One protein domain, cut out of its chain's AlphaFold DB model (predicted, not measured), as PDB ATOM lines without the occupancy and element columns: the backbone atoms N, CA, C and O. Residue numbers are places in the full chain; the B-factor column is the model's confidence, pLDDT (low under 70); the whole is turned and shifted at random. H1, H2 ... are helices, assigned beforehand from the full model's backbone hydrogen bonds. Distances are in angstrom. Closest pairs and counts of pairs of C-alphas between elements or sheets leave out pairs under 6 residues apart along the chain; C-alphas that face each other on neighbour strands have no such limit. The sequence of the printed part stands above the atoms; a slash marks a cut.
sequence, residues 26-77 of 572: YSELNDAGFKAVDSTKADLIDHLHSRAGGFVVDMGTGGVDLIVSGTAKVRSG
ATOM      1  N   TYR A  26     149.158 153.897 192.122       82.12
ATOM      2  CA  TYR A  26     148.492 153.401 190.914       82.12
ATOM      3  C   TYR A  26     148.809 154.224 189.661       82.12
ATOM      4  O   TYR A  26     148.125 154.075 188.649       82.12
ATOM      5  N   SER A  27     149.825 155.092 189.706       83.81
ATOM      6  CA  SER A  27     150.253 155.899 188.554       83.81
ATOM      7  C   SER A  27     150.669 155.016 187.374       83.81
ATOM      8  O   SER A  27     150.086 155.132 186.301       83.81
ATOM      9  N   GLU A  28     151.547 154.037 187.597       85.31
ATOM     10  CA  GLU A  28     152.008 153.108 186.555       85.31
ATOM     11  C   GLU A  28     150.867 152.255 185.976       85.31
ATOM     12  O   GLU A  28     150.795 152.008 184.773       85.31
ATOM     13  N   LEU A  29     149.917 151.844 186.820       84.94
ATOM     14  CA  LEU A  29     148.736 151.088 186.401       84.94
ATOM     15  C   LEU A  29     147.774 151.951 185.557       84.94
ATOM     16  O   LEU A  29     147.150 151.470 184.605       84.94
ATOM     17  N   ASN A  30     147.665 153.240 185.887       82.69
ATOM     18  CA  ASN A  30     146.920 154.220 185.105       82.69
ATOM     19  C   ASN A  30     147.590 154.508 183.760       82.69
ATOM     20  O   ASN A  30     146.895 154.522 182.742       82.69
ATOM     21  N   ASP A  31     148.914 154.653 183.746       85.25
ATOM     22  CA  ASP A  31     149.713 154.829 182.532       85.25
ATOM     23  C   ASP A  31     149.613 153.600 181.611       85.25
ATOM     24  O   ASP A  31     149.526 153.741 180.389       85.25
ATOM     25  N   ALA A  32     149.500 152.396 182.185       85.38
ATOM     26  CA  ALA A  32     149.221 151.149 181.466       85.38
ATOM     27  C   ALA A  32     147.764 151.024 180.958       85.38
ATOM     28  O   ALA A  32     147.411 150.049 180.292       85.38
ATOM     29  N   GLY A  33     146.899 152.008 181.239       83.38
ATOM     30  CA  GLY A  33     145.556 152.114 180.668       83.38
ATOM     31  C   GLY A  33     144.433 151.445 181.467       83.38
ATOM     32  O   GLY A  33     143.302 151.390 180.975       83.38
ATOM     33  N   PHE A  34     144.682 150.970 182.694       82.88
ATOM     34  CA  PHE A  34     143.674 150.317 183.552       82.88
ATOM     35  C   PHE A  34     142.649 151.296 184.163       82.88
ATOM     36  O   PHE A  34     141.540 150.890 184.496       82.88
ATOM     37  N   LYS A  35     142.975 152.596 184.249       77.75
ATOM     38  CA  LYS A  35     142.108 153.653 184.818       77.75
ATOM     39  C   LYS A  35     141.600 153.312 186.233       77.75
ATOM     40  O   LYS A  35     140.395 153.287 186.485       77.75
ATOM     41  N   ALA A  36     142.522 153.052 187.154       75.12
ATOM     42  CA  ALA A  36     142.229 152.884 188.572       75.12
ATOM     43  C   ALA A  36     141.671 154.183 189.185       75.12
ATOM     44  O   ALA A  36     142.105 155.289 188.852       75.12
ATOM     45  N   VAL A  37     140.720 154.051 190.112       69.00
ATOM     46  CA  VAL A  37     140.240 155.181 190.916       69.00
ATOM     47  C   VAL A  37     141.233 155.425 192.048       69.00
ATOM     48  O   VAL A  37     141.605 154.502 192.765       69.00
ATOM     49  N   ASP A  38     141.652 156.678 192.195       65.94
ATOM     50  CA  ASP A  38     142.538 157.135 193.263       65.94
ATOM     51  C   ASP A  38     141.949 156.810 194.648       65.94
ATOM     52  O   ASP A  38     140.856 157.269 195.002       65.94
ATOM     53  N   SER A  39     142.688 156.025 195.433       64.75
ATOM     54  CA  SER A  39     142.289 155.566 196.765       64.75
ATOM     55  C   SER A  39     142.146 156.713 197.772       64.75
ATOM     56  O   SER A  39     141.400 156.575 198.739       64.75
ATOM     57  N   THR A  40     142.757 157.879 197.523       61.72
ATOM     58  CA  THR A  40     142.576 159.094 198.343       61.72
ATOM     59  C   THR A  40     141.215 159.766 198.134       61.72
ATOM     60  O   THR A  40     140.796 160.600 198.939       61.72
ATOM     61  N   LYS A  41     140.507 159.408 197.055       64.12
ATOM     62  CA  LYS A  41     139.197 159.960 196.664       64.12
ATOM     63  C   LYS A  41     138.070 158.925 196.768       64.12
ATOM     64  O   LYS A  41     136.939 159.213 196.382       64.12
ATOM     65  N   ALA A  42     138.379 157.733 197.275       63.81
ATOM     66  CA  ALA A  42     137.504 156.571 197.326       63.81
ATOM     67  C   ALA A  42     136.960 156.320 198.745       63.81
ATOM     68  O   ALA A  42     137.721 156.283 199.708       63.81
ATOM     69  N   ASP A  43     135.652 156.072 198.881       64.75
ATOM     70  CA  ASP A  43     135.052 155.586 200.133       64.75
ATOM     71  C   ASP A  43     134.898 154.060 200.070       64.75
ATOM     72  O   ASP A  43     134.168 153.526 199.234       64.75
ATOM     73  N   LEU A  44     135.603 153.329 200.937       64.62
ATOM     74  CA  LEU A  44     135.567 151.864 200.965       64.62
ATOM     75  C   LEU A  44     134.161 151.307 201.260       64.62
ATOM     76  O   LEU A  44     133.791 150.260 200.731       64.62
ATOM     77  N   ILE A  45     133.368 151.993 202.090       62.50
ATOM     78  CA  ILE A  45     132.001 151.565 202.411       62.50
ATOM     79  C   ILE A  45     131.094 151.741 201.192       62.50
ATOM     80  O   ILE A  45     130.280 150.862 200.904       62.50
ATOM     81  N   ASP A  46     131.281 152.823 200.436       64.31
ATOM     82  CA  ASP A  46     130.580 153.030 199.168       64.31
ATOM     83  C   ASP A  46     130.987 151.983 198.118       64.31
ATOM     84  O   ASP A  46     130.128 151.418 197.446       64.31
ATOM     85  N   HIS A  47     132.265 151.603 198.029       63.28
ATOM     86  CA  HIS A  47     132.715 150.527 197.132       63.28
ATOM     87  C   HIS A  47     132.117 149.158 197.486       63.28
ATOM     88  O   HIS A  47     131.694 148.404 196.607       63.28
ATOM     89  N   LEU A  48     132.030 148.827 198.777       60.91
ATOM     90  CA  LEU A  48     131.420 147.571 199.217       60.91
ATOM     91  C   LEU A  48     129.924 147.510 198.877       60.91
ATOM     92  O   LEU A  48     129.413 146.437 198.561       60.91
ATOM     93  N   HIS A  49     129.224 148.646 198.917       56.09
ATOM     94  CA  HIS A  49     127.777 148.697 198.702       56.09
ATOM     95  C   HIS A  49     127.373 148.950 197.240       56.09
ATOM     96  O   HIS A  49     126.371 148.397 196.793       56.09
ATOM     97  N   SER A  50     128.135 149.738 196.479       56.16
ATOM     98  CA  SER A  50     127.763 150.189 195.126       56.16
ATOM     99  C   SER A  50     127.779 149.082 194.070       56.16
ATOM    100  O   SER A  50     126.971 149.114 193.144       56.16
ATOM    101  N   ARG A  51     128.659 148.079 194.209       54.28
ATOM    102  CA  ARG A  51     128.718 146.900 193.319       54.28
ATOM    103  C   ARG A  51     128.780 145.569 194.068       54.28
ATOM    104  O   ARG A  51     129.268 144.591 193.511       54.28
ATOM    105  N   ALA A  52     128.361 145.538 195.335       55.19
ATOM    106  CA  ALA A  52     128.444 144.349 196.193       55.19
ATOM    107  C   ALA A  52     129.845 143.685 196.207       55.19
ATOM    108  O   ALA A  52     129.958 142.463 196.276       55.19
ATOM    109  N   GLY A  53     130.920 144.481 196.109       55.22
ATOM    110  CA  GLY A  53     132.297 143.973 196.033       55.22
ATOM    111  C   GLY A  53     132.813 143.633 194.626       55.22
ATOM    112  O   GLY A  53     133.910 143.105 194.507       55.22
ATOM    113  N   GLY A  54     132.090 143.971 193.552       57.22
ATOM    114  CA  GLY A  54     132.502 143.750 192.153       57.22
ATOM    115  C   GLY A  54     133.651 144.633 191.634       57.22
ATOM    116  O   GLY A  54     133.765 144.841 190.425       57.22
ATOM    117  N   PHE A  55     134.469 145.200 192.522       65.44
ATOM    118  CA  PHE A  55     135.661 145.973 192.171       65.44
ATOM    119  C   PHE A  55     136.898 145.077 192.210       65.44
ATOM    120  O   PHE A  55     136.964 144.129 192.991       65.44
ATOM    121  N   VAL A  56     137.892 145.383 191.374       67.94
ATOM    122  CA  VAL A  56     139.191 144.711 191.457       67.94
ATOM    123  C   VAL A  56     139.863 145.149 192.753       67.94
ATOM    124  O   VAL A  56     140.061 146.341 192.978       67.94
ATOM    125  N   VAL A  57     140.192 144.179 193.602       65.75
ATOM    126  CA  VAL A  57     140.959 144.406 194.827       65.75
ATOM    127  C   VAL A  57     142.411 144.074 194.526       65.75
ATOM    128  O   VAL A  57     142.735 142.935 194.187       65.75
ATOM    129  N   ASP A  58     143.280 145.073 194.635       69.81
ATOM    130  CA  ASP A  58     144.721 144.856 194.603       69.81
ATOM    131  C   ASP A  58     145.143 144.108 195.877       69.81
ATOM    132  O   ASP A  58     145.197 144.675 196.967       69.81
ATOM    133  N   MET A  59     145.399 142.808 195.734       66.12
ATOM    134  CA  MET A  59     145.834 141.931 196.825       66.12
ATOM    135  C   MET A  59     147.360 141.957 197.036       66.12
ATOM    136  O   MET A  59     147.871 141.170 197.829       66.12
ATOM    137  N   GLY A  60     148.103 142.814 196.318       59.72
ATOM    138  CA  GLY A  60     149.567 142.889 196.387       59.72
ATOM    139  C   GLY A  60     150.291 141.714 195.720       59.72
ATOM    140  O   GLY A  60     151.496 141.546 195.889       59.72
ATOM    141  N   THR A  61     149.568 140.879 194.973       55.72
ATOM    142  CA  THR A  61     150.097 139.674 194.328       55.72
ATOM    143  C   THR A  61     150.063 139.821 192.813       55.72
ATOM    144  O   THR A  61     149.014 139.569 192.227       55.72
ATOM    145  N   GLY A  62     151.178 140.207 192.184       64.38
ATOM    146  CA  GLY A  62     151.559 139.963 190.776       64.38
ATOM    147  C   GLY A  62     150.648 140.432 189.623       64.38
ATOM    148  O   GLY A  62     151.128 140.614 188.511       64.38
ATOM    149  N   GLY A  63     149.344 140.627 189.822       73.06
ATOM    150  CA  GLY A  63     148.384 140.953 188.767       73.06
ATOM    151  C   GLY A  63     148.553 142.378 188.251       73.06
ATOM    152  O   GLY A  63     148.471 142.602 187.046       73.06
ATOM    153  N   VAL A  64     148.859 143.321 189.148       78.38
ATOM    154  CA  VAL A  64     149.243 144.689 188.773       78.38
ATOM    155  C   VAL A  64     150.542 144.661 187.967       78.38
ATOM    156  O   VAL A  64     150.595 145.270 186.901       78.38
ATOM    157  N   ASP A  65     151.533 143.869 188.389       81.38
ATOM    158  CA  ASP A  65     152.825 143.745 187.696       81.38
ATOM    159  C   ASP A  65     152.672 143.207 186.268       81.38
ATOM    160  O   ASP A  65     153.364 143.651 185.353       81.38
ATOM    161  N   LEU A  66     151.739 142.278 186.031       81.81
ATOM    162  CA  LEU A  66     151.452 141.772 184.683       81.81
ATOM    163  C   LEU A  66     150.895 142.863 183.763       81.81
ATOM    164  O   LEU A  66     151.227 142.882 182.577       81.81
ATOM    165  N   ILE A  67     150.075 143.771 184.297       84.12
ATOM    166  CA  ILE A  67     149.502 144.886 183.536       84.12
ATOM    167  C   ILE A  67     150.562 145.962 183.291       84.12
ATOM    168  O   ILE A  67     150.759 146.383 182.153       84.12
ATOM    169  N   VAL A  68     151.292 146.356 184.338       83.88
ATOM    170  CA  VAL A  68     152.348 147.378 184.270       83.88
ATOM    171  C   VAL A  68     153.500 146.932 183.363       83.88
ATOM    172  O   VAL A  68     153.976 147.713 182.543       83.88
ATOM    173  N   SER A  69     153.903 145.657 183.419       84.94
ATOM    174  CA  SER A  69     154.929 145.097 182.520       84.94
ATOM    175  C   SER A  69     154.471 144.955 181.064       84.94
ATOM    176  O   SER A  69     155.282 144.647 180.192       84.94
ATOM    177  N   GLY A  70     153.176 145.141 180.783       82.06
ATOM    178  CA  GLY A  70     152.591 144.951 179.458       82.06
ATOM    179  C   GLY A  70     152.437 143.484 179.042       82.06
ATOM    180  O   GLY A  70     152.050 143.221 177.901       82.06
ATOM    181  N   THR A  71     152.701 142.539 179.953       84.12
ATOM    182  CA  THR A  71     152.442 141.104 179.752       84.12
ATOM    183  C   THR A  71     150.947 140.856 179.537       84.12
ATOM    184  O   THR A  71     150.559 140.093 178.655       84.12
ATOM    185  N   ALA A  72     150.105 141.559 180.297       83.06
ATOM    186  CA  ALA A  72     148.666 141.636 180.100       83.06
ATOM    187  C   ALA A  72     148.290 143.053 179.652       83.06
ATOM    188  O   ALA A  72     148.373 144.009 180.417       83.06
ATOM    189  N   LYS A  73     147.853 143.206 178.400       83.00
ATOM    190  CA  LYS A  73     147.371 144.502 177.904       83.00
ATOM    191  C   LYS A  73     145.945 144.742 178.379       83.00
ATOM    192  O   LYS A  73     145.094 143.866 178.247       83.00
ATOM    193  N   VAL A  74     145.674 145.949 178.861       85.19
ATOM    194  CA  VAL A  74     144.341 146.356 179.311       85.19
ATOM    195  C   VAL A  74     143.783 147.430 178.389       85.19
ATOM    196  O   VAL A  74     144.499 148.319 177.929       85.19
ATOM    197  N   ARG A  75     142.476 147.357 178.127       82.44
ATOM    198  CA  ARG A  75     141.735 148.396 177.416       82.44
ATOM    199  C   ARG A  75     140.491 148.780 178.210       82.44
ATOM    200  O   ARG A  75     139.555 147.996 178.320       82.44
ATOM    201  N   SER A  76     140.485 149.997 178.746       83.69
ATOM    202  CA  SER A  76     139.447 150.457 179.678       83.69
ATOM    203  C   SER A  76     138.457 151.431 179.050       83.69
ATOM    204  O   SER A  76     138.843 152.355 178.328       83.69
ATOM    205  N   GLY A  77     137.183 151.308 179.428       78.25
ATOM    206  CA  GLY A  77     136.100 152.179 178.954       78.25
ATOM    207  C   GLY A  77     135.480 151.740 177.625       78.25
ATOM    208  O   GLY A  77     134.775 152.521 176.997       78.25
TER     209      GLY A  77
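This is residues 26 to 77 of the 572 residues of the protein "N2227 domain-containing protein" of Verticillium dahliae (UniProt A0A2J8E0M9). With little regular structure, the printed part makes an open, elongated loop: H1 and H3 touch near one end, H2 sits at the other, and two long unnamed links run between the ends. The 52 printed residues hold three named helices, H1, H2 and H3 in chain order, with 18 residues, and no named strand; the class is all helix. The whole is only just compact, close to loose, with a radius of gyration of the C-alphas of 11.8 A and spans of 32 by 20 by 19 A.

H1 is residues 27 to 31, beginning at C-alpha 27 (150.253, 155.899, 188.554). H2, residues 44 to 50, is 9.9 A long. H3, residues 63 to 68, is 8.8 A long and ends at C-alpha 68 (152.348, 147.378, 184.270).

H1 and H3 touch; their closest C-alphas, of Leu 29 and Val 68, are 5.6 A apart. H2 is apart from H1 and from H3. In H1, H2 and H3 every O i to N i+4 pair is within hydrogen-bond range.

The farthest C-alphas, of Ile 45 and Thr 71, are 32.3 A apart. The printed part has no cut. Both links are long, 12 residues each, and residues 57 to 62 stand free. Residues 37 to 62 have pLDDT under 70.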